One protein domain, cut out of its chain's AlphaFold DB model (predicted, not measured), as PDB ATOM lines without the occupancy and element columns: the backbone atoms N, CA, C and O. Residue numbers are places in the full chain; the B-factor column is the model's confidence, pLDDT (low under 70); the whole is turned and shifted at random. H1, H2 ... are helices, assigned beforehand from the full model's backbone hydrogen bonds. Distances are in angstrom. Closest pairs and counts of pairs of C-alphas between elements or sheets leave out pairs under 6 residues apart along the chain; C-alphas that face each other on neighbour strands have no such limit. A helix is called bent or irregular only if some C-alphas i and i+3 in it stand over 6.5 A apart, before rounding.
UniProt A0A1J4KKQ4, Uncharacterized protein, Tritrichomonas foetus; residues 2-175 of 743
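Overview. This is residues 2 to 175 of the 743 residues of an uncharacterized protein of Tritrichomonas foetus (UniProt A0A1J4KKQ4). The chain is wound in stacked turns, a short solenoid of helices in two rows. H1, H4, H8 and H11 lie side by side in one curved row and run the same way, while H3, the long H6, the short H10 and H13 follow one another in a looser second row; H5 stands at the corner from H4 to H6, and H7 on the way back from H6 to H8. The printed part has 174 residues with thirteen named helices, H1 to H13 in order along the chain, and no named strand; its class is all helix. It is compact, with a radius of gyration of the C-alphas of 16.1 A and spans of 49 by 41 by 25 A.

Arrangement. H6, residues 78 to 95, is the longest helix and has a kink of 30 degrees near residue 85. With residues 85 to 93 alone it touches H3, residues 38 to 47, closest at the C-alphas of Phe 85 and Tyr 42, 7.1 A; they run the same way at a shallow tilt of 34.7 degrees, only just short of steep. With residues 83 to 87 alone it touches H10, residues 132 to 135, closest at the C-alphas of Gln 87 and Phe 134, 5.1 A. H10 only just touches H13, residues 162 to 168, with 3 pairs of C-alphas within 8 A, the closest Pro 132 and Ala 168 at 6.1 A. H6 with residues 94 to 95 alone only just touches H7, residues 103 to 109, also with 3 pairs; the closest C-alphas are Val 94 and Ala 103, 4.9 A. H6 is close to but not clearly touching H8, residues 113 to 122: the closest C-alphas, Ile 79 and Phe 119, are 7.9 A apart. H8 touches H4, residues 53 to 63, with 26 pairs, the closest C-alphas being Leu 118 and Ala 60 at 3.9 A; the tilt is shallow, 21 degrees, the same way. H4 touches H1, residues 7 to 21, at a shallow tilt of 20 degrees, the same way, with Ile 58 and Ala 14 the closest C-alphas at 5.5 A. H8 touches H11, residues 145 to 152, at a shallow tilt of 17 degrees, the same way, with Thr 113 and Ala 147 the closest C-alphas at 5.7 A. H5, residues 67 to 75, touches H4 at a steep tilt of 58 degrees, with Leu 70 and Ala 63 the closest C-alphas at 4.6 A. H2, residues 29 to 36, is near H4. H9, residues 126 to 129, and H12, residues 156 to 159, are each close to but not clearly touching H11. H1 and H6 are apart. Every O i to N i+4 pair is within hydrogen-bond range in H1, H2, H5, H7, H8, H11 and H13, against 4 of 6 in H3, 4 of 7 in H4 and 11 of 14 in H6; H9, H10 and H12 are too short for such a pair.

Along the chain. H6 measures 25.8 A from C-alpha 78 at (-9.282, 38.996, 0.869) to C-alpha 95 at (11.554, 48.247, 12.876). H1 begins with C-alpha 7 at (-10.206, 61.143, 8.123) and measures 20.9 A, H4 16.5 A, H8 14.4 A and H3 14.3 A. H13 ends with C-alpha 168 at (0.607, 34.319, 24.930). H3 and H6 are only just irregular: C-alphas 40 and 43 are 6.7 A apart, C-alphas 87 and 90 6.50 A.

Size, cuts and confidence. The C-alphas farthest apart, Asn 23 and Ser 171, are 49.3 A apart. The printed part has no cut. The links H1 to H2, H6 to H7 and H10 to H11 are short, the other links are tight, and no link is long. The mean pLDDT of the printed part is 87.4; residues 171 to 172 are under 70.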
ATOM      1  N   THR A   2      -6.078  55.973   0.233       72.50
ATOM      2  CA  THR A   2      -4.890  55.520   0.982       72.50
ATOM      3  C   THR A   2      -3.898  56.654   1.278       72.50
ATOM      4  O   THR A   2      -3.347  56.704   2.375       72.50
ATOM      5  N   GLU A   3      -3.772  57.632   0.377       78.19
ATOM      6  CA  GLU A   3      -2.903  58.816   0.525       78.19
ATOM      7  C   GLU A   3      -3.532  60.024   1.236       78.19
ATOM      8  O   GLU A   3      -2.827  60.931   1.674       78.19
ATOM      9  N   CYS A   4      -4.861  60.066   1.367       79.19
ATOM     10  CA  CYS A   4      -5.523  61.205   1.998       79.19
ATOM     11  C   CYS A   4      -5.166  61.242   3.495       79.19
ATOM     12  O   CYS A   4      -5.098  60.209   4.155       79.19
ATOM     13  N   THR A   5      -4.945  62.420   4.071       76.94
ATOM     14  CA  THR A   5      -4.641  62.555   5.507       76.94
ATOM     15  C   THR A   5      -5.868  62.943   6.333       76.94
ATOM     16  O   THR A   5      -5.891  62.709   7.541       76.94
ATOM     17  N   ASN A   6      -6.923  63.464   5.694       82.38
ATOM     18  CA  ASN A   6      -8.158  63.894   6.349       82.38
ATOM     19  C   ASN A   6      -9.145  62.724   6.522       82.38
ATOM     20  O   ASN A   6      -9.772  62.276   5.561       82.38
ATOM     21  N   LYS A   7      -9.312  62.259   7.768       82.81
ATOM     22  CA  LYS A   7     -10.206  61.143   8.123       82.81
ATOM     23  C   LYS A   7     -11.668  61.394   7.730       82.81
ATOM     24  O   LYS A   7     -12.300  60.500   7.184       82.81
ATOM     25  N   SER A   8     -12.196  62.607   7.926       83.75
ATOM     26  CA  SER A   8     -13.599  62.918   7.596       83.75
ATOM     27  C   SER A   8     -13.886  62.754   6.102       83.75
ATOM     28  O   SER A   8     -14.905  62.178   5.728       83.75
ATOM     29  N   ILE A   9     -12.959  63.196   5.247       83.69
ATOM     30  CA  ILE A   9     -13.088  63.047   3.792       83.69
ATOM     31  C   ILE A   9     -13.035  61.567   3.397       83.69
ATOM     32  O   ILE A   9     -13.840  61.138   2.576       83.69
ATOM     33  N   LYS A  10     -12.138  60.774   4.001       83.06
ATOM     34  CA  LYS A  10     -12.078  59.326   3.740       83.06
ATOM     35  C   LYS A  10     -13.371  58.616   4.100       83.06
ATOM     36  O   LYS A  10     -13.848  57.824   3.301       83.06
ATOM     37  N   LEU A  11     -13.922  58.900   5.280       84.25
ATOM     38  CA  LEU A  11     -15.142  58.246   5.745       84.25
ATOM     39  C   LEU A  11     -16.332  58.611   4.854       84.25
ATOM     40  O   LEU A  11     -17.007  57.707   4.382       84.25
ATOM     41  N   LYS A  12     -16.500  59.894   4.500       86.38
ATOM     42  CA  LYS A  12     -17.539  60.325   3.545       86.38
ATOM     43  C   LYS A  12     -17.380  59.690   2.164       86.38
ATOM     44  O   LYS A  12     -18.368  59.357   1.522       86.38
ATOM     45  N   PHE A  13     -16.142  59.541   1.689       86.69
ATOM     46  CA  PHE A  13     -15.883  58.853   0.427       86.69
ATOM     47  C   PHE A  13     -16.220  57.363   0.526       86.69
ATOM     48  O   PHE A  13     -16.839  56.832  -0.386       86.69
ATOM     49  N   ALA A  14     -15.858  56.693   1.623       86.00
ATOM     50  CA  ALA A  14     -16.251  55.308   1.852       86.00
ATOM     51  C   ALA A  14     -17.782  55.166   1.867       86.00
ATOM     52  O   ALA A  14     -18.297  54.307   1.166       86.00
ATOM     53  N   ASP A  15     -18.505  56.057   2.557       86.69
ATOM     54  CA  ASP A  15     -19.976  56.071   2.574       86.69
ATOM     55  C   ASP A  15     -20.564  56.216   1.158       86.69
ATOM     56  O   ASP A  15     -21.476  55.484   0.782       86.69
ATOM     57  N   LEU A  16     -19.999  57.107   0.334       88.12
ATOM     58  CA  LEU A  16     -20.408  57.281  -1.065       88.12
ATOM     59  C   LEU A  16     -20.181  56.014  -1.908       88.12
ATOM     60  O   LEU A  16     -21.019  55.659  -2.739       88.12
ATOM     61  N   ILE A  17     -19.044  55.339  -1.719       85.88
ATOM     62  CA  ILE A  17     -18.742  54.098  -2.439       85.88
ATOM     63  C   ILE A  17     -19.704  52.982  -2.021       85.88
ATOM     64  O   ILE A  17     -20.172  52.241  -2.877       85.88
ATOM     65  N   VAL A  18     -20.071  52.904  -0.744       85.06
ATOM     66  CA  VAL A  18     -21.050  51.923  -0.249       85.06
ATOM     67  C   VAL A  18     -22.429  52.151  -0.848       85.06
ATOM     68  O   VAL A  18     -23.061  51.201  -1.300       85.06
ATOM     69  N   GLU A  19     -22.883  53.402  -0.924       85.75
ATOM     70  CA  GLU A  19     -24.124  53.730  -1.635       85.75
ATOM     71  C   GLU A  19     -24.048  53.359  -3.121       85.75
ATOM     72  O   GLU A  19     -25.041  52.946  -3.712       85.75
ATOM     73  N   SER A  20     -22.863  53.439  -3.729       85.19
ATOM     74  CA  SER A  20     -22.664  52.973  -5.103       85.19
ATOM     75  C   SER A  20     -22.769  51.447  -5.197       85.19
ATOM     76  O   SER A  20     -23.451  50.954  -6.088       85.19
ATOM     77  N   PHE A  21     -22.169  50.705  -4.261       86.81
ATOM     78  CA  PHE A  21     -22.235  49.242  -4.224       86.81
ATOM     79  C   PHE A  21     -23.659  48.711  -4.078       86.81
ATOM     80  O   PHE A  21     -24.031  47.816  -4.822       86.81
ATOM     81  N   LYS A  22     -24.486  49.327  -3.227       84.75
ATOM     82  CA  LYS A  22     -25.909  48.959  -3.081       84.75
ATOM     83  C   LYS A  22     -26.712  49.050  -4.384       84.75
ATOM     84  O   LYS A  22     -27.765  48.436  -4.495       84.75
ATOM     85  N   ASN A  23     -26.251  49.860  -5.336       83.62
ATOM     86  CA  ASN A  23     -26.902  50.078  -6.626       83.62
ATOM     87  C   ASN A  23     -26.207  49.328  -7.780       83.62
ATOM     88  O   ASN A  23     -26.625  49.463  -8.931       83.62
ATOM     89  N   MET A  24     -25.136  48.581  -7.498       80.69
ATOM     90  CA  MET A  24     -24.388  47.796  -8.478       80.69
ATOM     91  C   MET A  24     -24.749  46.305  -8.378       80.69
ATOM     92  O   MET A  24     -25.208  45.854  -7.333       80.69
ATOM     93  N   PRO A  25     -24.538  45.529  -9.456       76.38
ATOM     94  CA  PRO A  25     -24.574  44.070  -9.398       76.38
ATOM     95  C   PRO A  25     -23.588  43.504  -8.362       76.38
ATOM     96  O   PRO A  25     -22.540  44.106  -8.103       76.38
ATOM     97  N   THR A  26     -23.916  42.338  -7.802       73.81
ATOM     98  CA  THR A  26     -23.130  41.650  -6.762       73.81
ATOM     99  C   THR A  26     -21.729  41.264  -7.245       73.81
ATOM    100  O   THR A  26     -20.776  41.356  -6.472       73.81
ATOM    101  N   ASP A  27     -21.562  40.965  -8.537       76.00
ATOM    102  CA  ASP A  27     -20.287  40.793  -9.249       76.00
ATOM    103  C   ASP A  27     -19.608  42.146  -9.549       76.00
ATOM    104  O   ASP A  27     -19.294  42.526 -10.681       76.00
ATOM    105  N   CYS A  28     -19.383  42.922  -8.491       80.62
ATOM    106  CA  CYS A  28     -18.945  44.301  -8.595       80.62
ATOM    107  C   CYS A  28     -17.505  44.417  -9.135       80.62
ATOM    108  O   CYS A  28     -16.523  44.277  -8.400       80.62
ATOM    109  N   VAL A  29     -17.364  44.785 -10.415       83.38
ATOM    110  CA  VAL A  29     -16.065  45.043 -11.075       83.38
ATOM    111  C   VAL A  29     -15.221  46.057 -10.299       83.38
ATOM    112  O   VAL A  29     -14.002  45.914 -10.211       83.38
ATOM    113  N   LEU A  30     -15.854  47.069  -9.700       83.69
ATOM    114  CA  LEU A  30     -15.154  48.065  -8.894       83.69
ATOM    115  C   LEU A  30     -14.464  47.423  -7.683       83.69
ATOM    116  O   LEU A  30     -13.320  47.771  -7.392       83.69
ATOM    117  N   LEU A  31     -15.113  46.464  -7.012       86.94
ATOM    118  CA  LEU A  31     -14.498  45.733  -5.909       86.94
ATOM    119  C   LEU A  31     -13.319  44.883  -6.396       86.94
ATOM    120  O   LEU A  31     -12.254  44.950  -5.792       86.94
ATOM    121  N   ILE A  32     -13.464  44.162  -7.515       86.56
ATOM    122  CA  ILE A  32     -12.372  43.363  -8.108       86.56
ATOM    123  C   ILE A  32     -11.151  44.246  -8.394       86.56
ATOM    124  O   ILE A  32     -10.024  43.902  -8.034       86.56
ATOM    125  N   VAL A  33     -11.369  45.418  -9.001       86.44
ATOM    126  CA  VAL A  33     -10.296  46.380  -9.288       86.44
ATOM    127  C   VAL A  33      -9.628  46.843  -7.995       86.44
ATOM    128  O   VAL A  33      -8.403  46.829  -7.909       86.44
ATOM    129  N   ILE A  34     -10.406  47.205  -6.973       87.12
ATOM    130  CA  ILE A  34      -9.883  47.622  -5.663       87.12
ATOM    131  C   ILE A  34      -9.050  46.502  -5.016       87.12
ATOM    132  O   ILE A  34      -7.962  46.772  -4.507       87.12
ATOM    133  N   VAL A  35      -9.526  45.255  -5.057       88.50
ATOM    134  CA  VAL A  35      -8.836  44.084  -4.488       88.50
ATOM    135  C   VAL A  35      -7.525  43.810  -5.220       88.50
ATOM    136  O   VAL A  35      -6.499  43.622  -4.570       88.50
ATOM    137  N   SER A  36      -7.515  43.905  -6.555       88.19
ATOM    138  CA  SER A  36      -6.310  43.701  -7.377       88.19
ATOM    139  C   SER A  36      -5.156  44.661  -7.052       88.19
ATOM    140  O   SER A  36      -4.013  44.376  -7.389       88.19
ATOM    141  N   GLN A  37      -5.445  45.791  -6.399       88.94
ATOM    142  CA  GLN A  37      -4.467  46.814  -6.021       88.94
ATOM    143  C   GLN A  37      -4.040  46.734  -4.544       88.94
ATOM    144  O   GLN A  37      -3.203  47.523  -4.101       88.94
ATOM    145  N   MET A  38      -4.603  45.817  -3.744       86.06
ATOM    146  CA  MET A  38      -4.372  45.794  -2.294       86.06
ATOM    147  C   MET A  38      -2.908  45.582  -1.909       86.06
ATOM    148  O   MET A  38      -2.425  46.265  -1.003       86.06
ATOM    149  N   SER A  39      -2.197  44.684  -2.600       84.44
ATOM    150  CA  SER A  39      -0.779  44.408  -2.331       84.44
ATOM    151  C   SER A  39       0.078  45.666  -2.456       84.44
ATOM    152  O   SER A  39       0.933  45.925  -1.608       84.44
ATOM    153  N   ASP A  40      -0.210  46.492  -3.462       87.81
ATOM    154  CA  ASP A  40       0.524  47.723  -3.753       87.81
ATOM    155  C   ASP A  40       0.154  48.846  -2.774       87.81
ATOM    156  O   ASP A  40       0.935  49.766  -2.514       87.81
ATOM    157  N   TRP A  41      -1.040  48.770  -2.182       90.75
ATOM    158  CA  TRP A  41      -1.537  49.761  -1.236       90.75
ATOM    159  C   TRP A  41      -1.120  49.504   0.209       90.75
ATOM    160  O   TRP A  41      -1.078  50.461   0.985       90.75
ATOM    161  N   TYR A  42      -0.748  48.280   0.590       91.25
ATOM    162  CA  TYR A  42      -0.285  47.969   1.948       91.25
ATOM    163  C   TYR A  42       0.883  48.855   2.429       91.25
ATOM    164  O   TYR A  42       0.766  49.444   3.512       91.25
ATOM    165  N   PRO A  43       1.962  49.077   1.648       89.31
ATOM    166  CA  PRO A  43       3.015  50.017   2.036       89.31
ATOM    167  C   PRO A  43       2.511  51.459   2.201       89.31
ATOM    168  O   PRO A  43       2.973  52.183   3.083       89.31
ATOM    169  N   ILE A  44       1.548  51.890   1.378       89.75
ATOM    170  CA  ILE A  44       0.959  53.240   1.437       89.75
ATOM    171  C   ILE A  44       0.103  53.394   2.701       89.75
ATOM    172  O   ILE A  44       0.186  54.410   3.395       89.75
ATOM    173  N   ILE A  45      -0.684  52.367   3.037       89.69
ATOM    174  CA  ILE A  45      -1.485  52.297   4.263       89.69
ATOM    175  C   ILE A  45      -0.578  52.416   5.490       89.69
ATOM    176  O   ILE A  45      -0.891  53.197   6.390       89.69
ATOM    177  N   LEU A  46       0.561  51.714   5.507       89.81
ATOM    178  CA  LEU A  46       1.537  51.799   6.598       89.81
ATOM    179  C   LEU A  46       2.239  53.159   6.653       89.81
ATOM    180  O   LEU A  46       2.345  53.735   7.731       89.81
ATOM    181  N   LYS A  47       2.629  53.758   5.521       87.75
ATOM    182  CA  LYS A  47       3.155  55.139   5.511       87.75
ATOM    183  C   LYS A  47       2.165  56.137   6.127       87.75
ATOM    184  O   LYS A  47       2.578  57.046   6.844       87.75
ATOM    185  N   ASN A  48       0.864  55.912   5.937       87.81
ATOM    186  CA  ASN A  48      -0.224  56.715   6.501       87.81
ATOM    187  C   ASN A  48      -0.915  56.074   7.717       87.81
ATOM    188  O   ASN A  48      -2.080  56.371   7.988       87.81
ATOM    189  N   TRP A  49      -0.211  55.236   8.480       86.75
ATOM    190  CA  TRP A  49      -0.764  54.320   9.490       86.75
ATOM    191  C   TRP A  49      -1.737  54.899  10.528       86.75
ATOM    192  O   TRP A  49      -2.512  54.144  11.106       86.75
ATOM    193  N   ARG A  50      -1.740  56.213  10.784       82.88
ATOM    194  CA  ARG A  50      -2.718  56.838  11.695       82.88
ATOM    195  C   ARG A  50      -4.154  56.747  11.182       82.88
ATOM    196  O   ARG A  50      -5.054  56.497  11.967       82.88
ATOM    197  N   ASN A  51      -4.341  56.960   9.878       83.12
ATOM    198  CA  ASN A  51      -5.653  56.998   9.215       83.12
ATOM    199  C   ASN A  51      -5.692  56.078   7.977       83.12
ATOM    200  O   ASN A  51      -6.624  56.131   7.179       83.12
ATOM    201  N   GLY A  52      -4.624  55.324   7.704       86.31
ATOM    202  CA  GLY A  52      -4.502  54.464   6.523       86.31
ATOM    203  C   GLY A  52      -5.461  53.282   6.586       86.31
ATOM    204  O   GLY A  52      -6.095  52.951   5.591       86.31
ATOM    205  N   PHE A  53      -5.621  52.714   7.779       90.44
ATOM    206  CA  PHE A  53      -6.481  51.570   8.065       90.44
ATOM    207  C   PHE A  53      -7.982  51.873   7.919       90.44
ATOM    208  O   PHE A  53      -8.771  50.956   7.708       90.44
ATOM    209  N   ASP A  54      -8.392  53.148   7.917       89.12
ATOM    210  CA  ASP A  54      -9.776  53.530   7.600       89.12
ATOM    211  C   ASP A  54     -10.196  53.047   6.197       89.12
ATOM    212  O   ASP A  54     -11.382  52.855   5.947       89.12
ATOM    213  N   PHE A  55      -9.233  52.801   5.296       89.25
ATOM    214  CA  PHE A  55      -9.461  52.225   3.969       89.25
ATOM    215  C   PHE A  55     -10.264  50.914   4.007       89.25
ATOM    216  O   PHE A  55     -11.140  50.716   3.167       89.25
ATOM    217  N   PHE A  56     -10.034  50.067   5.017       92.50
ATOM    218  CA  PHE A  56     -10.731  48.785   5.161       92.50
ATOM    219  C   PHE A  56     -12.240  48.933   5.404       92.50
ATOM    220  O   PHE A  56     -12.967  47.951   5.295       92.50
ATOM    221  N   LYS A  57     -12.729  50.155   5.669       91.88
ATOM    222  CA  LYS A  57     -14.162  50.443   5.793       91.88
ATOM    223  C   LYS A  57     -14.929  50.060   4.527       91.88
ATOM    224  O   LYS A  57     -16.000  49.493   4.645       91.88
ATOM    225  N   ILE A  58     -14.359  50.293   3.338       90.88
ATOM    226  CA  ILE A  58     -15.000  49.917   2.064       90.88
ATOM    227  C   ILE A  58     -15.312  48.423   2.014       90.88
ATOM    228  O   ILE A  58     -16.405  48.037   1.615       90.88
ATOM    229  N   PHE A  59     -14.360  47.592   2.434       92.38
ATOM    230  CA  PHE A  59     -14.538  46.145   2.455       92.38
ATOM    231  C   PHE A  59     -15.521  45.711   3.535       92.38
ATOM    232  O   PHE A  59     -16.388  44.888   3.267       92.38
ATOM    233  N   ALA A  60     -15.403  46.286   4.738       92.38
ATOM    234  CA  ALA A  60     -16.306  45.985   5.843       92.38
ATOM    235  C   ALA A  60     -17.761  46.296   5.479       92.38
ATOM    236  O   ALA A  60     -18.646  45.483   5.718       92.38
ATOM    237  N   ASP A  61     -17.994  47.458   4.873       91.19
ATOM    238  CA  ASP A  61     -19.331  47.890   4.504       91.19
ATOM    239  C   ASP A  61     -19.878  47.100   3.310       91.19
ATOM    240  O   ASP A  61     -21.057  46.773   3.332       91.19
ATOM    241  N   PHE A  62     -19.053  46.755   2.306       91.38
ATOM    242  CA  PHE A  62     -19.471  45.889   1.192       91.38
ATOM    243  C   PHE A  62     -19.913  44.511   1.693       91.38
ATOM    244  O   PHE A  62     -21.006  44.055   1.367       91.38
ATOM    245  N   ALA A  63     -19.095  43.875   2.536       90.81
ATOM    246  CA  ALA A  63     -19.400  42.567   3.113       90.81
ATOM    247  C   ALA A  63     -20.636  42.585   4.033       90.81
ATOM    248  O   ALA A  63     -21.182  41.532   4.344       90.81
ATOM    249  N   ALA A  64     -21.074  43.768   4.477       90.81
ATOM    250  CA  ALA A  64     -22.227  43.954   5.349       90.81
ATOM    251  C   ALA A  64     -23.520  44.364   4.611       90.81
ATOM    252  O   ALA A  64     -24.519  44.620   5.284       90.81
ATOM    253  N   ILE A  65     -23.524  44.462   3.272       90.25
ATOM    254  CA  ILE A  65     -24.717  44.856   2.493       90.25
ATOM    255  C   ILE A  65     -25.803  43.776   2.581       90.25
ATOM    256  O   ILE A  65     -26.892  44.041   3.092       90.25
ATOM    257  N   ASP A  66     -25.500  42.569   2.101       89.12
ATOM    258  CA  ASP A  66     -26.363  41.386   2.148       89.12
ATOM    259  C   ASP A  66     -25.533  40.092   1.991       89.12
ATOM    260  O   ASP A  66     -24.302  40.119   1.903       89.12
ATOM    261  N   GLU A  67     -26.209  38.940   1.993       88.88
ATOM    262  CA  GLU A  67     -25.569  37.622   1.918       88.88
ATOM    263  C   GLU A  67     -24.918  37.335   0.553       88.88
ATOM    264  O   GLU A  67     -23.892  36.658   0.502       88.88
ATOM    265  N   GLU A  68     -25.449  37.875  -0.548       89.00
ATOM    266  CA  GLU A  68     -24.873  37.678  -1.884       89.00
ATOM    267  C   GLU A  68     -23.548  38.434  -2.029       89.00
ATOM    268  O   GLU A  68     -22.555  37.870  -2.494       89.00
ATOM    269  N   HIS A  69     -23.499  39.680  -1.548       90.56
ATOM    270  CA  HIS A  69     -22.270  40.473  -1.497       90.56
ATOM    271  C   HIS A  69     -21.217  39.819  -0.601       90.56
ATOM    272  O   HIS A  69     -20.039  39.773  -0.959       90.56
ATOM    273  N   LEU A  70     -21.622  39.273   0.550       90.31
ATOM    274  CA  LEU A  70     -20.717  38.541   1.431       90.31
ATOM    275  C   LEU A  70     -20.145  37.286   0.753       90.31
ATOM    276  O   LEU A  70     -18.944  37.030   0.854       90.31
ATOM    277  N   ASN A  71     -20.974  36.519   0.042       89.06
ATOM    278  CA  ASN A  71     -20.523  35.329  -0.681       89.06
ATOM    279  C   ASN A  71     -19.503  35.691  -1.764       89.06
ATOM    280  O   ASN A  71     -18.420  35.108  -1.786       89.06
ATOM    281  N   PHE A  72     -19.791  36.711  -2.577       89.88
ATOM    282  CA  PHE A  72     -18.842  37.210  -3.572       89.88
ATOM    283  C   PHE A  72     -17.545  37.719  -2.928       89.88
ATOM    284  O   PHE A  72     -16.450  37.426  -3.398       89.88
ATOM    285  N   PHE A  73     -17.637  38.440  -1.807       91.00
ATOM    286  CA  PHE A  73     -16.462  38.906  -1.074       91.00
ATOM    287  C   PHE A  73     -15.561  37.745  -0.620       91.00
ATOM    288  O   PHE A  73     -14.337  37.838  -0.718       91.00
ATOM    289  N   ASN A  74     -16.158  36.648  -0.147       88.44
ATOM    290  CA  ASN A  74     -15.425  35.459   0.286       88.44
ATOM    291  C   ASN A  74     -14.729  34.732  -0.881       88.44
ATOM    292  O   ASN A  74     -13.655  34.172  -0.674       88.44
ATOM    293  N   GLU A  75     -15.276  34.783  -2.103       88.56
ATOM    294  CA  GLU A  75     -14.630  34.231  -3.310       88.56
ATOM    295  C   GLU A  75     -13.334  34.967  -3.689       88.56
ATOM    296  O   GLU A  75     -12.456  34.387  -4.327       88.56
ATOM    297  N   LEU A  76     -13.187  36.231  -3.278       88.31
ATOM    298  CA  LEU A  76     -12.021  37.066  -3.586       88.31
ATOM    299  C   LEU A  76     -10.817  36.832  -2.653       88.31
ATOM    300  O   LEU A  76      -9.788  37.481  -2.831       88.31
ATOM    301  N   ASP A  77     -10.936  35.942  -1.661       85.44
ATOM    302  CA  ASP A  77      -9.867  35.536  -0.730       85.44
ATOM    303  C   ASP A  77      -9.115  36.705  -0.049       85.44
ATOM    304  O   ASP A  77      -7.897  36.713   0.138       85.44
ATOM    305  N   ILE A  78      -9.857  37.751   0.330       89.38
ATOM    306  CA  ILE A  78      -9.282  38.996   0.869       89.38
ATOM    307  C   ILE A  78      -8.774  38.810   2.309       89.38
ATOM    308  O   ILE A  78      -7.771  39.411   2.708       89.38
ATOM    309  N   ILE A  79      -9.463  37.989   3.111       92.12
ATOM    310  CA  ILE A  79      -9.217  37.851   4.555       92.12
ATOM    311  C   ILE A  79      -7.800  37.340   4.872       92.12
ATOM    312  O   ILE A  79      -7.124  38.001   5.672       92.12
ATOM    313  N   PRO A  80      -7.279  36.267   4.241       90.50
ATOM    314  CA  PRO A  80      -5.899  35.833   4.470       90.50
ATOM    315  C   PRO A  80      -4.863  36.914   4.146       90.50
ATOM    316  O   PRO A  80      -3.889  37.075   4.887       90.50
ATOM    317  N   GLY A  81      -5.101  37.713   3.099       90.31
ATOM    318  CA  GLY A  81      -4.251  38.850   2.741       90.31
ATOM    319  C   GLY A  81      -4.208  39.925   3.830       90.31
ATOM    320  O   GLY A  81      -3.130  40.389   4.206       90.31
ATOM    321  N   VAL A  82      -5.361  40.279   4.413       92.75
ATOM    322  CA  VAL A  82      -5.437  41.240   5.532       92.75
ATOM    323  C   VAL A  82      -4.740  40.704   6.784       92.75
ATOM    324  O   VAL A  82      -4.029  41.454   7.459       92.75
ATOM    325  N   LEU A  83      -4.907  39.415   7.091       92.31
ATOM    326  CA  LEU A  83      -4.241  38.779   8.229       92.31
ATOM    327  C   LEU A  83      -2.717  38.783   8.062       92.31
ATOM    328  O   LEU A  83      -2.016  39.231   8.973       92.31
ATOM    329  N   SER A  84      -2.207  38.362   6.900       91.38
ATOM    330  CA  SER A  84      -0.771  38.396   6.590       91.38
ATOM    331  C   SER A  84      -0.229  39.828   6.583       91.38
ATOM    332  O   SER A  84       0.831  40.091   7.144       91.38
ATOM    333  N   PHE A  85      -0.983  40.804   6.072       92.62
ATOM    334  CA  PHE A  85      -0.590  42.213   6.136       92.62
ATOM    335  C   PHE A  85      -0.323  42.680   7.578       92.62
ATOM    336  O   PHE A  85       0.729  43.261   7.864       92.62
ATOM    337  N   VAL A  86      -1.233  42.393   8.512       91.75
ATOM    338  CA  VAL A  86      -1.056  42.780   9.923       91.75
ATOM    339  C   VAL A  86       0.086  41.999  10.582       91.75
ATOM    340  O   VAL A  86       0.879  42.583  11.325       91.75
ATOM    341  N   GLN A  87       0.195  40.697  10.312       90.62
ATOM    342  CA  GLN A  87       1.195  39.822  10.932       90.62
ATOM    343  C   GLN A  87       2.617  40.106  10.429       90.62
ATOM    344  O   GLN A  87       3.538  40.271  11.238       90.62
ATOM    345  N   ASP A  88       2.773  40.218   9.112       90.06
ATOM    346  CA  ASP A  88       4.062  40.138   8.429       90.06
ATOM    347  C   ASP A  88       4.571  41.509   7.975       90.06
ATOM    348  O   ASP A  88       5.779  41.730   7.946       90.06
ATOM    349  N   SER A  89       3.680  42.464   7.669       90.25
ATOM    350  CA  SER A  89       4.091  43.773   7.125       90.25
ATOM    351  C   SER A  89       4.288  44.854   8.192       90.25
ATOM    352  O   SER A  89       5.110  45.756   8.010       90.25
ATOM    353  N   ILE A  90       3.590  44.776   9.333       90.75
ATOM    354  CA  ILE A  90       3.708  45.793  10.394       90.75
ATOM    355  C   ILE A  90       5.080  45.740  11.074       90.75
ATOM    356  O   ILE A  90       5.702  46.786  11.274       90.75
ATOM    357  N   GLN A  91       5.569  44.545  11.433       88.56
ATOM    358  CA  GLN A  91       6.833  44.405  12.169       88.56
ATOM    359  C   GLN A  91       8.030  45.001  11.402       88.56
ATOM    360  O   GLN A  91       8.762  45.785  12.018       88.56
ATOM    361  N   PRO A  92       8.253  44.700  10.106       89.81
ATOM    362  CA  PRO A  92       9.317  45.328   9.326       89.81
ATOM    363  C   PRO A  92       9.175  46.849   9.267       89.81
ATOM    364  O   PRO A  92      10.150  47.558   9.510       89.81
ATOM    365  N   PHE A  93       7.958  47.358   9.045       89.88
ATOM    366  CA  PHE A  93       7.707  48.795   8.929       89.88
ATOM    367  C   PHE A  93       8.101  49.573  10.191       89.88
ATOM    368  O   PHE A  93       8.784  50.591  10.100       89.88
ATOM    369  N   VAL A  94       7.709  49.089  11.374       87.44
ATOM    370  CA  VAL A  94       8.026  49.772  12.643       87.44
ATOM    371  C   VAL A  94       9.457  49.537  13.131       87.44
ATOM    372  O   VAL A  94       9.913  50.232  14.041       87.44
ATOM    373  N   SER A  95      10.144  48.534  12.575       85.88
ATOM    374  CA  SER A  95      11.554  48.247  12.876       85.88
ATOM    375  C   SER A  95      12.502  49.101  12.031       85.88
ATOM    376  O   SER A  95      13.655  49.309  12.412       85.88
ATOM    377  N   ASP A  96      12.016  49.612  10.903       85.56
ATOM    378  CA  ASP A  96      12.753  50.498  10.019       85.56
ATOM    379  C   ASP A  96      12.801  51.933  10.575       85.56
ATOM    380  O   ASP A  96      11.788  52.613  10.775       85.56
ATOM    381  N   LYS A  97      14.029  52.400  10.827       78.44
ATOM    382  CA  LYS A  97      14.312  53.716  11.412       78.44
ATOM    383  C   LYS A  97      13.936  54.870  10.479       78.44
ATOM    384  O   LYS A  97      13.713  55.978  10.971       78.44
ATOM    385  N   GLU A  98      13.837  54.637   9.171       79.75
ATOM    386  CA  GLU A  98      13.501  55.673   8.189       79.75
ATOM    387  C   GLU A  98      12.034  56.124   8.289       79.75
ATOM    388  O   GLU A  98      11.719  57.287   8.025       79.75
ATOM    389  N   ASN A  99      11.141  55.261   8.785       77.81
ATOM    390  CA  ASN A  99       9.695  55.508   8.834       77.81
ATOM    391  C   ASN A  99       9.242  56.479   9.946       77.81
ATOM    392  O   ASN A  99       8.044  56.727  10.105       77.81
ATOM    393  N   LYS A 100      10.176  57.051  10.727       71.12
ATOM    394  CA  LYS A 100       9.941  58.061  11.791       71.12
ATOM    395  C   LYS A 100       8.803  57.712  12.775       71.12
ATOM    396  O   LYS A 100       8.206  58.597  13.401       71.12
ATOM    397  N   SER A 101       8.507  56.426  12.946       75.69
ATOM    398  CA  SER A 101       7.494  55.909  13.863       75.69
ATOM    399  C   SER A 101       8.093  54.772  14.672       75.69
ATOM    400  O   SER A 101       8.400  53.721  14.126       75.69
ATOM    401  N   SER A 102       8.251  54.969  15.983       80.25
ATOM    402  CA  SER A 102       8.646  53.866  16.857       80.25
ATOM    403  C   SER A 102       7.528  52.827  16.939       80.25
ATOM    404  O   SER A 102       6.342  53.167  16.857       80.25
ATOM    405  N   ALA A 103       7.898  51.565  17.160       80.81
ATOM    406  CA  ALA A 103       6.939  50.485  17.385       80.81
ATOM    407  C   ALA A 103       5.945  50.809  18.513       80.81
ATOM    408  O   ALA A 103       4.757  50.534  18.381       80.81
ATOM    409  N   GLU A 104       6.402  51.457  19.587       80.50
ATOM    410  CA  GLU A 104       5.540  51.875  20.699       80.50
ATOM    411  C   GLU A 104       4.528  52.951  20.274       80.50
ATOM    412  O   GLU A 104       3.337  52.825  20.552       80.50
ATOM    413  N   ARG A 105       4.969  53.971  19.524       84.81
ATOM    414  CA  ARG A 105       4.081  55.031  19.024       84.81
ATOM    415  C   ARG A 105       3.045  54.491  18.039       84.81
ATOM    416  O   ARG A 105       1.896  54.925  18.088       84.81
ATOM    417  N   PHE A 106       3.453  53.578  17.158       88.50
ATOM    418  CA  PHE A 106       2.558  52.925  16.204       88.50
ATOM    419  C   PHE A 106       1.484  52.121  16.936       88.50
ATOM    420  O   PHE A 106       0.297  52.370  16.742       88.50
ATOM    421  N   LYS A 107       1.902  51.211  17.829       84.94
ATOM    422  CA  LYS A 107       0.998  50.339  18.593       84.94
ATOM    423  C   LYS A 107      -0.057  51.130  19.363       84.94
ATOM    424  O   LYS A 107      -1.213  50.736  19.371       84.94
ATOM    425  N   ARG A 108       0.337  52.259  19.956       85.62
ATOM    426  CA  ARG A 108      -0.549  53.098  20.768       85.62
ATOM    427  C   ARG A 108      -1.609  53.847  19.956       85.62
ATOM    428  O   ARG A 108      -2.734  54.010  20.411       85.62
ATOM    429  N   LEU A 109      -1.249  54.343  18.771       87.94
ATOM    430  CA  LEU A 109      -2.074  55.301  18.022       87.94
ATOM    431  C   LEU A 109      -2.714  54.727  16.747       87.94
ATOM    432  O   LEU A 109      -3.464  55.443  16.087       87.94
ATOM    433  N   CYS A 110      -2.401  53.487  16.367       89.19
ATOM    434  CA  CYS A 110      -2.974  52.843  15.188       89.19
ATOM    435  C   CYS A 110      -4.461  52.519  15.404       89.19
ATOM    436  O   CYS A 110      -4.844  51.960  16.432       89.19
ATOM    437  N   ASP A 111      -5.305  52.836  14.424       90.62
ATOM    438  CA  ASP A 111      -6.746  52.583  14.469       90.62
ATOM    439  C   ASP A 111      -7.130  51.467  13.488       90.62
ATOM    440  O   ASP A 111      -7.223  51.690  12.288       90.62
ATOM    441  N   MET A 112      -7.346  50.255  14.002       93.06
ATOM    442  CA  MET A 112      -7.738  49.078  13.225       93.06
ATOM    443  C   MET A 112      -9.249  48.819  13.292       93.06
ATOM    444  O   MET A 112      -9.700  47.741  12.919       93.06
ATOM    445  N   THR A 113     -10.052  49.794  13.734       93.62
ATOM    446  CA  THR A 113     -11.508  49.636  13.901       93.62
ATOM    447  C   THR A 113     -12.180  49.064  12.651       93.62
ATOM    448  O   THR A 113     -12.987  48.141  12.750       93.62
ATOM    449  N   SER A 114     -11.824  49.563  11.465       93.69
ATOM    450  CA  SER A 114     -12.391  49.080  10.201       93.69
ATOM    451  C   SER A 114     -11.979  47.646   9.851       93.69
ATOM    452  O   SER A 114     -12.763  46.938   9.231       93.69
ATOM    453  N   ILE A 115     -10.791  47.196  10.273       94.69
ATOM    454  CA  ILE A 115     -10.370  45.795  10.112       94.69
ATOM    455  C   ILE A 115     -11.227  44.885  10.998       94.69
ATOM    456  O   ILE A 115     -11.715  43.863  10.529       94.69
ATOM    457  N   PHE A 116     -11.467  45.255  12.260       95.62
ATOM    458  CA  PHE A 116     -12.305  44.429  13.139       95.62
ATOM    459  C   PHE A 116     -13.756  44.361  12.661       95.62
ATOM    460  O   PHE A 116     -14.349  43.290  12.695       95.62
ATOM    461  N   LYS A 117     -14.303  45.465  12.135       94.12
ATOM    462  CA  LYS A 117     -15.630  45.467  11.496       94.12
ATOM    463  C   LYS A 117     -15.687  44.577  10.256       94.12
ATOM    464  O   LYS A 117     -16.696  43.918  10.038       94.12
ATOM    465  N   LEU A 118     -14.614  44.534   9.464       94.75
ATOM    466  CA  LEU A 118     -14.518  43.614   8.332       94.75
ATOM    467  C   LEU A 118     -14.565  42.154   8.800       94.75
ATOM    468  O   LEU A 118     -15.307  41.353   8.236       94.75
ATOM    469  N   PHE A 119     -13.817  41.802   9.846       94.94
ATOM    470  CA  PHE A 119     -13.854  40.447  10.407       94.94
ATOM    471  C   PHE A 119     -15.208  40.092  11.027       94.94
ATOM    472  O   PHE A 119     -15.646  38.951  10.897       94.94
ATOM    473  N   GLU A 120     -15.884  41.065  11.643       92.81
ATOM    474  CA  GLU A 120     -17.253  40.917  12.146       92.81
ATOM    475  C   GLU A 120     -18.228  40.609  10.999       92.81
ATOM    476  O   GLU A 120     -18.951  39.616  11.062       92.81
ATOM    477  N   ALA A 121     -18.201  41.404   9.922       91.75
ATOM    478  CA  ALA A 121     -19.077  41.228   8.761       91.75
ATOM    479  C   ALA A 121     -18.845  39.888   8.045       91.75
ATOM    480  O   ALA A 121     -19.791  39.208   7.654       91.75
ATOM    481  N   THR A 122     -17.581  39.475   7.928       91.38
ATOM    482  CA  THR A 122     -17.191  38.236   7.236       91.38
ATOM    483  C   THR A 122     -17.264  36.981   8.100       91.38
ATOM    484  O   THR A 122     -17.011  35.888   7.602       91.38
ATOM    485  N   LYS A 123     -17.613  37.110   9.389       89.31
ATOM    486  CA  LYS A 123     -17.639  36.000  10.359       89.31
ATOM    487  C   LYS A 123     -16.311  35.230  10.393       89.31
ATOM    488  O   LYS A 123     -16.290  34.000  10.464       89.31
ATOM    489  N   THR A 124     -15.196  35.961  10.332       90.81
ATOM    490  CA  THR A 124     -13.849  35.369  10.325       90.81
ATOM    491  C   THR A 124     -13.628  34.524  11.592       90.81
ATOM    492  O   THR A 124     -13.934  35.003  12.690       90.81
ATOM    493  N   PRO A 125     -13.074  33.297  11.495       89.38
ATOM    494  CA  PRO A 125     -12.845  32.451  12.662       89.38
ATOM    495  C   PRO A 125     -11.938  33.125  13.698       89.38
ATOM    496  O   PRO A 125     -10.787  33.468  13.418       89.38
ATOM    497  N   LEU A 126     -12.424  33.260  14.936       89.81
ATOM    498  CA  LEU A 126     -11.664  33.922  16.002       89.81
ATOM    499  C   LEU A 126     -10.335  33.223  16.313       89.81
ATOM    500  O   LEU A 126      -9.383  33.893  16.698       89.81
ATOM    501  N   SER A 127     -10.229  31.910  16.075       88.00
ATOM    502  CA  SER A 127      -8.986  31.145  16.242       88.00
ATOM    503  C   SER A 127      -7.820  31.683  15.403       88.00
ATOM    504  O   SER A 127      -6.660  31.456  15.752       88.00
ATOM    505  N   GLU A 128      -8.099  32.410  14.319       87.25
ATOM    506  CA  GLU A 128      -7.089  33.089  13.507       87.25
ATOM    507  C   GLU A 128      -6.717  34.463  14.063       87.25
ATOM    508  O   GLU A 128      -5.542  34.837  14.044       87.25
ATOM    509  N   LEU A 129      -7.697  35.174  14.623       90.19
ATOM    510  CA  LEU A 129      -7.533  36.506  15.212       90.19
ATOM    511  C   LEU A 129      -6.837  36.459  16.576       90.19
ATOM    512  O   LEU A 129      -6.164  37.406  16.974       90.19
ATOM    513  N   THR A 130      -6.955  35.343  17.292       89.19
ATOM    514  CA  THR A 130      -6.332  35.149  18.605       89.19
ATOM    515  C   THR A 130      -4.917  34.574  18.524       89.19
ATOM    516  O   THR A 130      -4.295  34.325  19.557       89.19
ATOM    517  N   LYS A 131      -4.375  34.345  17.317       90.75
ATOM    518  CA  LYS A 131      -2.977  33.920  17.143       90.75
ATOM    519  C   LYS A 131      -2.037  35.020  17.664       90.75
ATOM    520  O   LYS A 131      -2.191  36.177  17.259       90.75
ATOM    521  N   PRO A 132      -1.005  34.698  18.473       89.44
ATOM    522  CA  PRO A 132      -0.100  35.707  19.035       89.44
ATOM    523  C   PRO A 132       0.594  36.605  17.998       89.44
ATOM    524  O   PRO A 132       0.914  37.756  18.295       89.44
ATOM    525  N   SER A 133       0.821  36.110  16.774       88.00
ATOM    526  CA  SER A 133       1.414  36.881  15.670       88.00
ATOM    527  C   SER A 133       0.562  38.083  15.253       88.00
ATOM    528  O   SER A 133       1.121  39.128  14.922       88.00
ATOM    529  N   PHE A 134      -0.764  37.950  15.315       90.69
ATOM    530  CA  PHE A 134      -1.732  39.000  15.002       90.69
ATOM    531  C   PHE A 134      -2.115  39.785  16.259       90.69
ATOM    532  O   PHE A 134      -1.959  41.005  16.312       90.69
ATOM    533  N   PHE A 135      -2.540  39.072  17.303       90.88
ATOM    534  CA  PHE A 135      -3.206  39.652  18.469       90.88
ATOM    535  C   PHE A 135      -2.350  40.681  19.226       90.88
ATOM    536  O   PHE A 135      -2.862  41.690  19.714       90.88
ATOM    537  N   LYS A 136      -1.019  40.504  19.235       88.56
ATOM    538  CA  LYS A 136      -0.053  41.445  19.838       88.56
ATOM    539  C   LYS A 136      -0.095  42.866  19.255       88.56
ATOM    540  O   LYS A 136       0.468  43.784  19.854       88.56
ATOM    541  N   TRP A 137      -0.683  43.051  18.072       88.00
ATOM    542  CA  TRP A 137      -0.829  44.354  17.417       88.00
ATOM    543  C   TRP A 137      -2.152  45.051  17.744       88.00
ATOM    544  O   TRP A 137      -2.282  46.244  17.476       88.00
ATOM    545  N   CYS A 138      -3.101  44.336  18.349       89.06
ATOM    546  CA  CYS A 138      -4.481  44.783  18.538       89.06
ATOM    547  C   CYS A 138      -4.783  45.253  19.974       89.06
ATOM    548  O   CYS A 138      -5.695  46.035  20.196       89.06
ATOM    549  N   ILE A 139      -4.025  44.801  20.973       89.38
ATOM    550  CA  ILE A 139      -4.342  45.037  22.401       89.38
ATOM    551  C   ILE A 139      -3.658  46.271  23.018       89.38
ATOM    552  O   ILE A 139      -3.895  46.620  24.174       89.38
ATOM    553  N   ASN A 140      -2.815  46.957  22.242       87.62
ATOM    554  CA  ASN A 140      -1.989  48.075  22.713       87.62
ATOM    555  C   ASN A 140      -2.538  49.459  22.335       87.62
ATOM    556  O   ASN A 140      -1.962  50.465  22.750       87.62
ATOM    557  N   SER A 141      -3.576  49.524  21.501       88.81
ATOM    558  CA  SER A 141      -4.060  50.788  20.950       88.81
ATOM    559  C   SER A 141      -5.070  51.471  21.859       88.81
ATOM    560  O   SER A 141      -5.939  50.827  22.437       88.81
ATOM    561  N   GLU A 142      -5.012  52.799  21.880       89.06
ATOM    562  CA  GLU A 142      -5.998  53.665  22.529       89.06
ATOM    563  C   GLU A 142      -7.253  53.892  21.656       89.06
ATOM    564  O   GLU A 142      -8.201  54.536  22.090       89.06
ATOM    565  N   LYS A 143      -7.252  53.459  20.382       90.25
ATOM    566  CA  LYS A 143      -8.262  53.879  19.382       90.25
ATOM    567  C   LYS A 143      -9.365  52.869  19.110       90.25
ATOM    568  O   LYS A 143     -10.485  53.266  18.817       90.25
ATOM    569  N   HIS A 144      -9.034  51.589  19.172       92.19
ATOM    570  CA  HIS A 144      -9.902  50.497  18.748       92.19
ATOM    571  C   HIS A 144     -10.287  49.436  19.807       92.19
ATOM    572  O   HIS A 144     -10.854  48.422  19.388       92.19
ATOM    573  N   PRO A 145     -10.046  49.589  21.133       92.94
ATOM    574  CA  PRO A 145     -10.447  48.568  22.103       92.94
ATOM    575  C   PRO A 145     -11.910  48.124  22.026       92.94
ATOM    576  O   PRO A 145     -12.171  46.926  22.020       92.94
ATOM    577  N   ALA A 146     -12.850  49.065  21.893       93.00
ATOM    578  CA  ALA A 146     -14.281  48.757  21.844       93.00
ATOM    579  C   ALA A 146     -14.642  47.845  20.659       93.00
ATOM    580  O   ALA A 146     -15.368  46.868  20.820       93.00
ATOM    581  N   ALA A 147     -14.093  48.127  19.472       93.62
ATOM    582  CA  ALA A 147     -14.340  47.323  18.276       93.62
ATOM    583  C   ALA A 147     -13.723  45.919  18.385       93.62
ATOM    584  O   ALA A 147     -14.356  44.940  17.997       93.62
ATOM    585  N   LEU A 148     -12.515  45.817  18.949       94.06
ATOM    586  CA  LEU A 148     -11.858  44.532  19.184       94.06
ATOM    587  C   LEU A 148     -12.636  43.675  20.189       94.06
ATOM    588  O   LEU A 148     -12.912  42.510  19.921       94.06
ATOM    589  N   LEU A 149     -12.995  44.241  21.343       93.44
ATOM    590  CA  LEU A 149     -13.687  43.509  22.403       93.44
ATOM    591  C   LEU A 149     -15.089  43.075  21.969       93.44
ATOM    592  O   LEU A 149     -15.474  41.944  22.253       93.44
ATOM    593  N   LYS A 150     -15.795  43.907  21.191       92.69
ATOM    594  CA  LYS A 150     -17.085  43.544  20.595       92.69
ATOM    595  C   LYS A 150     -16.948  42.301  19.718       92.69
ATOM    596  O   LYS A 150     -17.697  41.345  19.907       92.69
ATOM    597  N   LEU A 151     -15.955  42.283  18.826       92.12
ATOM    598  CA  LEU A 151     -15.678  41.138  17.960       92.12
ATOM    599  C   LEU A 151     -15.364  39.874  18.773       92.12
ATOM    600  O   LEU A 151     -15.943  38.824  18.519       92.12
ATOM    601  N   LEU A 152     -14.492  39.970  19.780       91.38
ATOM    602  CA  LEU A 152     -14.115  38.821  20.613       91.38
ATOM    603  C   LEU A 152     -15.267  38.302  21.482       91.38
ATOM    604  O   LEU A 152     -15.327  37.107  21.753       91.38
ATOM    605  N   SER A 153     -16.180  39.176  21.910       89.62
ATOM    606  CA  SER A 153     -17.330  38.808  22.747       89.62
ATOM    607  C   SER A 153     -18.399  37.988  22.017       89.62
ATOM    608  O   SER A 153     -19.295  37.451  22.662       89.62
ATOM    609  N   THR A 154     -18.301  37.855  20.688       88.00
ATOM    610  CA  THR A 154     -19.213  37.017  19.890       88.00
ATOM    611  C   THR A 154     -19.087  35.521  20.200       88.00
ATOM    612  O   THR A 154     -20.025  34.769  19.945       88.00
ATOM    613  N   ASP A 155     -17.966  35.094  20.791       87.50
ATOM    614  CA  ASP A 155     -17.735  33.731  21.271       87.50
ATOM    615  C   ASP A 155     -17.266  33.747  22.731       87.50
ATOM    616  O   ASP A 155     -16.130  34.109  23.061       87.50
ATOM    617  N   GLU A 156     -18.140  33.278  23.616       85.88
ATOM    618  CA  GLU A 156     -17.881  33.194  25.051       85.88
ATOM    619  C   GLU A 156     -16.666  32.302  25.376       85.88
ATOM    620  O   GLU A 156     -15.910  32.566  26.319       85.88
ATOM    621  N   SER A 157     -16.416  31.264  24.571       86.62
ATOM    622  CA  SER A 157     -15.308  30.331  24.806       86.62
ATOM    623  C   SER A 157     -13.934  30.957  24.538       86.62
ATOM    624  O   SER A 157     -12.948  30.608  25.201       86.62
ATOM    625  N   THR A 158     -13.879  31.910  23.607       85.69
ATOM    626  CA  THR A 158     -12.703  32.730  23.320       85.69
ATOM    627  C   THR A 158     -12.558  33.838  24.357       85.69
ATOM    628  O   THR A 158     -11.487  33.995  24.948       85.69
ATOM    629  N   PHE A 159     -13.641  34.568  24.637       88.06
ATOM    630  CA  PHE A 159     -13.621  35.700  25.562       88.06
ATOM    631  C   PHE A 159     -13.244  35.289  26.996       88.06
ATOM    632  O   PHE A 159     -12.458  35.966  27.658       88.06
ATOM    633  N   SER A 160     -13.704  34.119  27.453       86.62
ATOM    634  CA  SER A 160     -13.353  33.560  28.770       86.62
ATOM    635  C   SER A 160     -11.871  33.198  28.942       86.62
ATOM    636  O   SER A 160     -11.420  33.012  30.071       86.62
ATOM    637  N   LYS A 161     -11.097  33.101  27.851       89.56
ATOM    638  CA  LYS A 161      -9.652  32.799  27.855       89.56
ATOM    639  C   LYS A 161      -8.793  34.004  27.472       89.56
ATOM    640  O   LYS A 161      -7.612  33.840  27.154       89.56
ATOM    641  N   LEU A 162      -9.374  35.202  27.453       90.56
ATOM    642  CA  LEU A 162      -8.693  36.414  27.011       90.56
ATOM    643  C   LEU A 162      -7.408  36.701  27.805       90.56
ATOM    644  O   LEU A 162      -6.423  37.153  27.226       90.56
ATOM    645  N   ASP A 163      -7.387  36.378  29.097       89.31
ATOM    646  CA  ASP A 163      -6.199  36.450  29.950       89.31
ATOM    647  C   ASP A 163      -5.018  35.652  29.371       89.31
ATOM    648  O   ASP A 163      -3.930  36.196  29.168       89.31
ATOM    649  N   LYS A 164      -5.263  34.390  29.003       89.88
ATOM    650  CA  LYS A 164      -4.269  33.486  28.411       89.88
ATOM    651  C   LYS A 164      -3.823  33.954  27.033       89.88
ATOM    652  O   LYS A 164      -2.653  33.801  26.689       89.88
ATOM    653  N   LEU A 165      -4.739  34.516  26.246       90.06
ATOM    654  CA  LEU A 165      -4.438  35.045  24.914       90.06
ATOM    655  C   LEU A 165      -3.517  36.264  24.989       90.06
ATOM    656  O   LEU A 165      -2.545  36.351  24.241       90.06
ATOM    657  N   VAL A 166      -3.783  37.177  25.925       90.25
ATOM    658  CA  VAL A 166      -2.909  38.325  26.191       90.25
ATOM    659  C   VAL A 166      -1.539  37.863  26.684       90.25
ATOM    660  O   VAL A 166      -0.519  38.361  26.207       90.25
ATOM    661  N   ASP A 167      -1.483  36.885  27.590       86.56
ATOM    662  CA  ASP A 167      -0.208  36.372  28.098       86.56
ATOM    663  C   ASP A 167       0.614  35.644  27.020       86.56
ATOM    664  O   ASP A 167       1.844  35.771  26.993       86.56
ATOM    665  N   ALA A 168      -0.042  34.970  26.070       88.19
ATOM    666  CA  ALA A 168       0.607  34.319  24.930       88.19
ATOM    667  C   ALA A 168       1.290  35.306  23.960       88.19
ATOM    668  O   ALA A 168       2.182  34.907  23.210       88.19
ATOM    669  N   CYS A 169       0.941  36.598  23.998       86.06
ATOM    670  CA  CYS A 169       1.619  37.646  23.224       86.06
ATOM    671  C   CYS A 169       3.026  37.995  23.756       86.06
ATOM    672  O   CYS A 169       3.736  38.786  23.129       86.06
ATOM    673  N   GLY A 170       3.457  37.427  24.888       76.75
ATOM    674  CA  GLY A 170       4.822  37.539  25.410       76.75
ATOM    675  C   GLY A 170       5.090  38.756  26.308       76.75
ATOM    676  O   GLY A 170       4.263  39.651  26.476       76.75
ATOM    677  N   SER A 171       6.285  38.788  26.911       62.25
ATOM    678  CA  SER A 171       6.678  39.732  27.977       62.25
ATOM    679  C   SER A 171       6.861  41.192  27.538       62.25
ATOM    680  O   SER A 171       6.854  42.079  28.384       62.25
ATOM    681  N   GLY A 172       6.991  41.467  26.235       64.94
ATOM    682  CA  GLY A 172       7.118  42.827  25.683       64.94
ATOM    683  C   GLY A 172       5.786  43.517  25.353       64.94
ATOM    684  O   GLY A 172       5.780  44.609  24.778       64.94
ATOM    685  N   THR A 173       4.658  42.878  25.657       72.62
ATOM    686  CA  THR A 173       3.320  43.356  25.301       72.62
ATOM    687  C   THR A 173       2.731  44.173  26.442       72.62
ATOM    688  O   THR A 173       2.364  43.603  27.461       72.62
ATOM    689  N   LYS A 174       2.636  45.499  26.276       79.69
ATOM    690  CA  LYS A 174       1.895  46.399  27.181       79.69
ATOM    691  C   LYS A 174       0.407  46.421  26.829       79.69
ATOM    692  O   LYS A 174       0.093  46.533  25.651       79.69
ATOM    693  N   LEU A 175      -0.486  46.391  27.812       87.56
ATOM    694  CA  LEU A 175      -1.910  46.663  27.584       87.56
ATOM    695  C   LEU A 175      -2.173  48.170  27.591       87.56
ATOM    696  O   LEU A 175      -1.567  48.892  28.381       87.56
TER     697      LEU A 175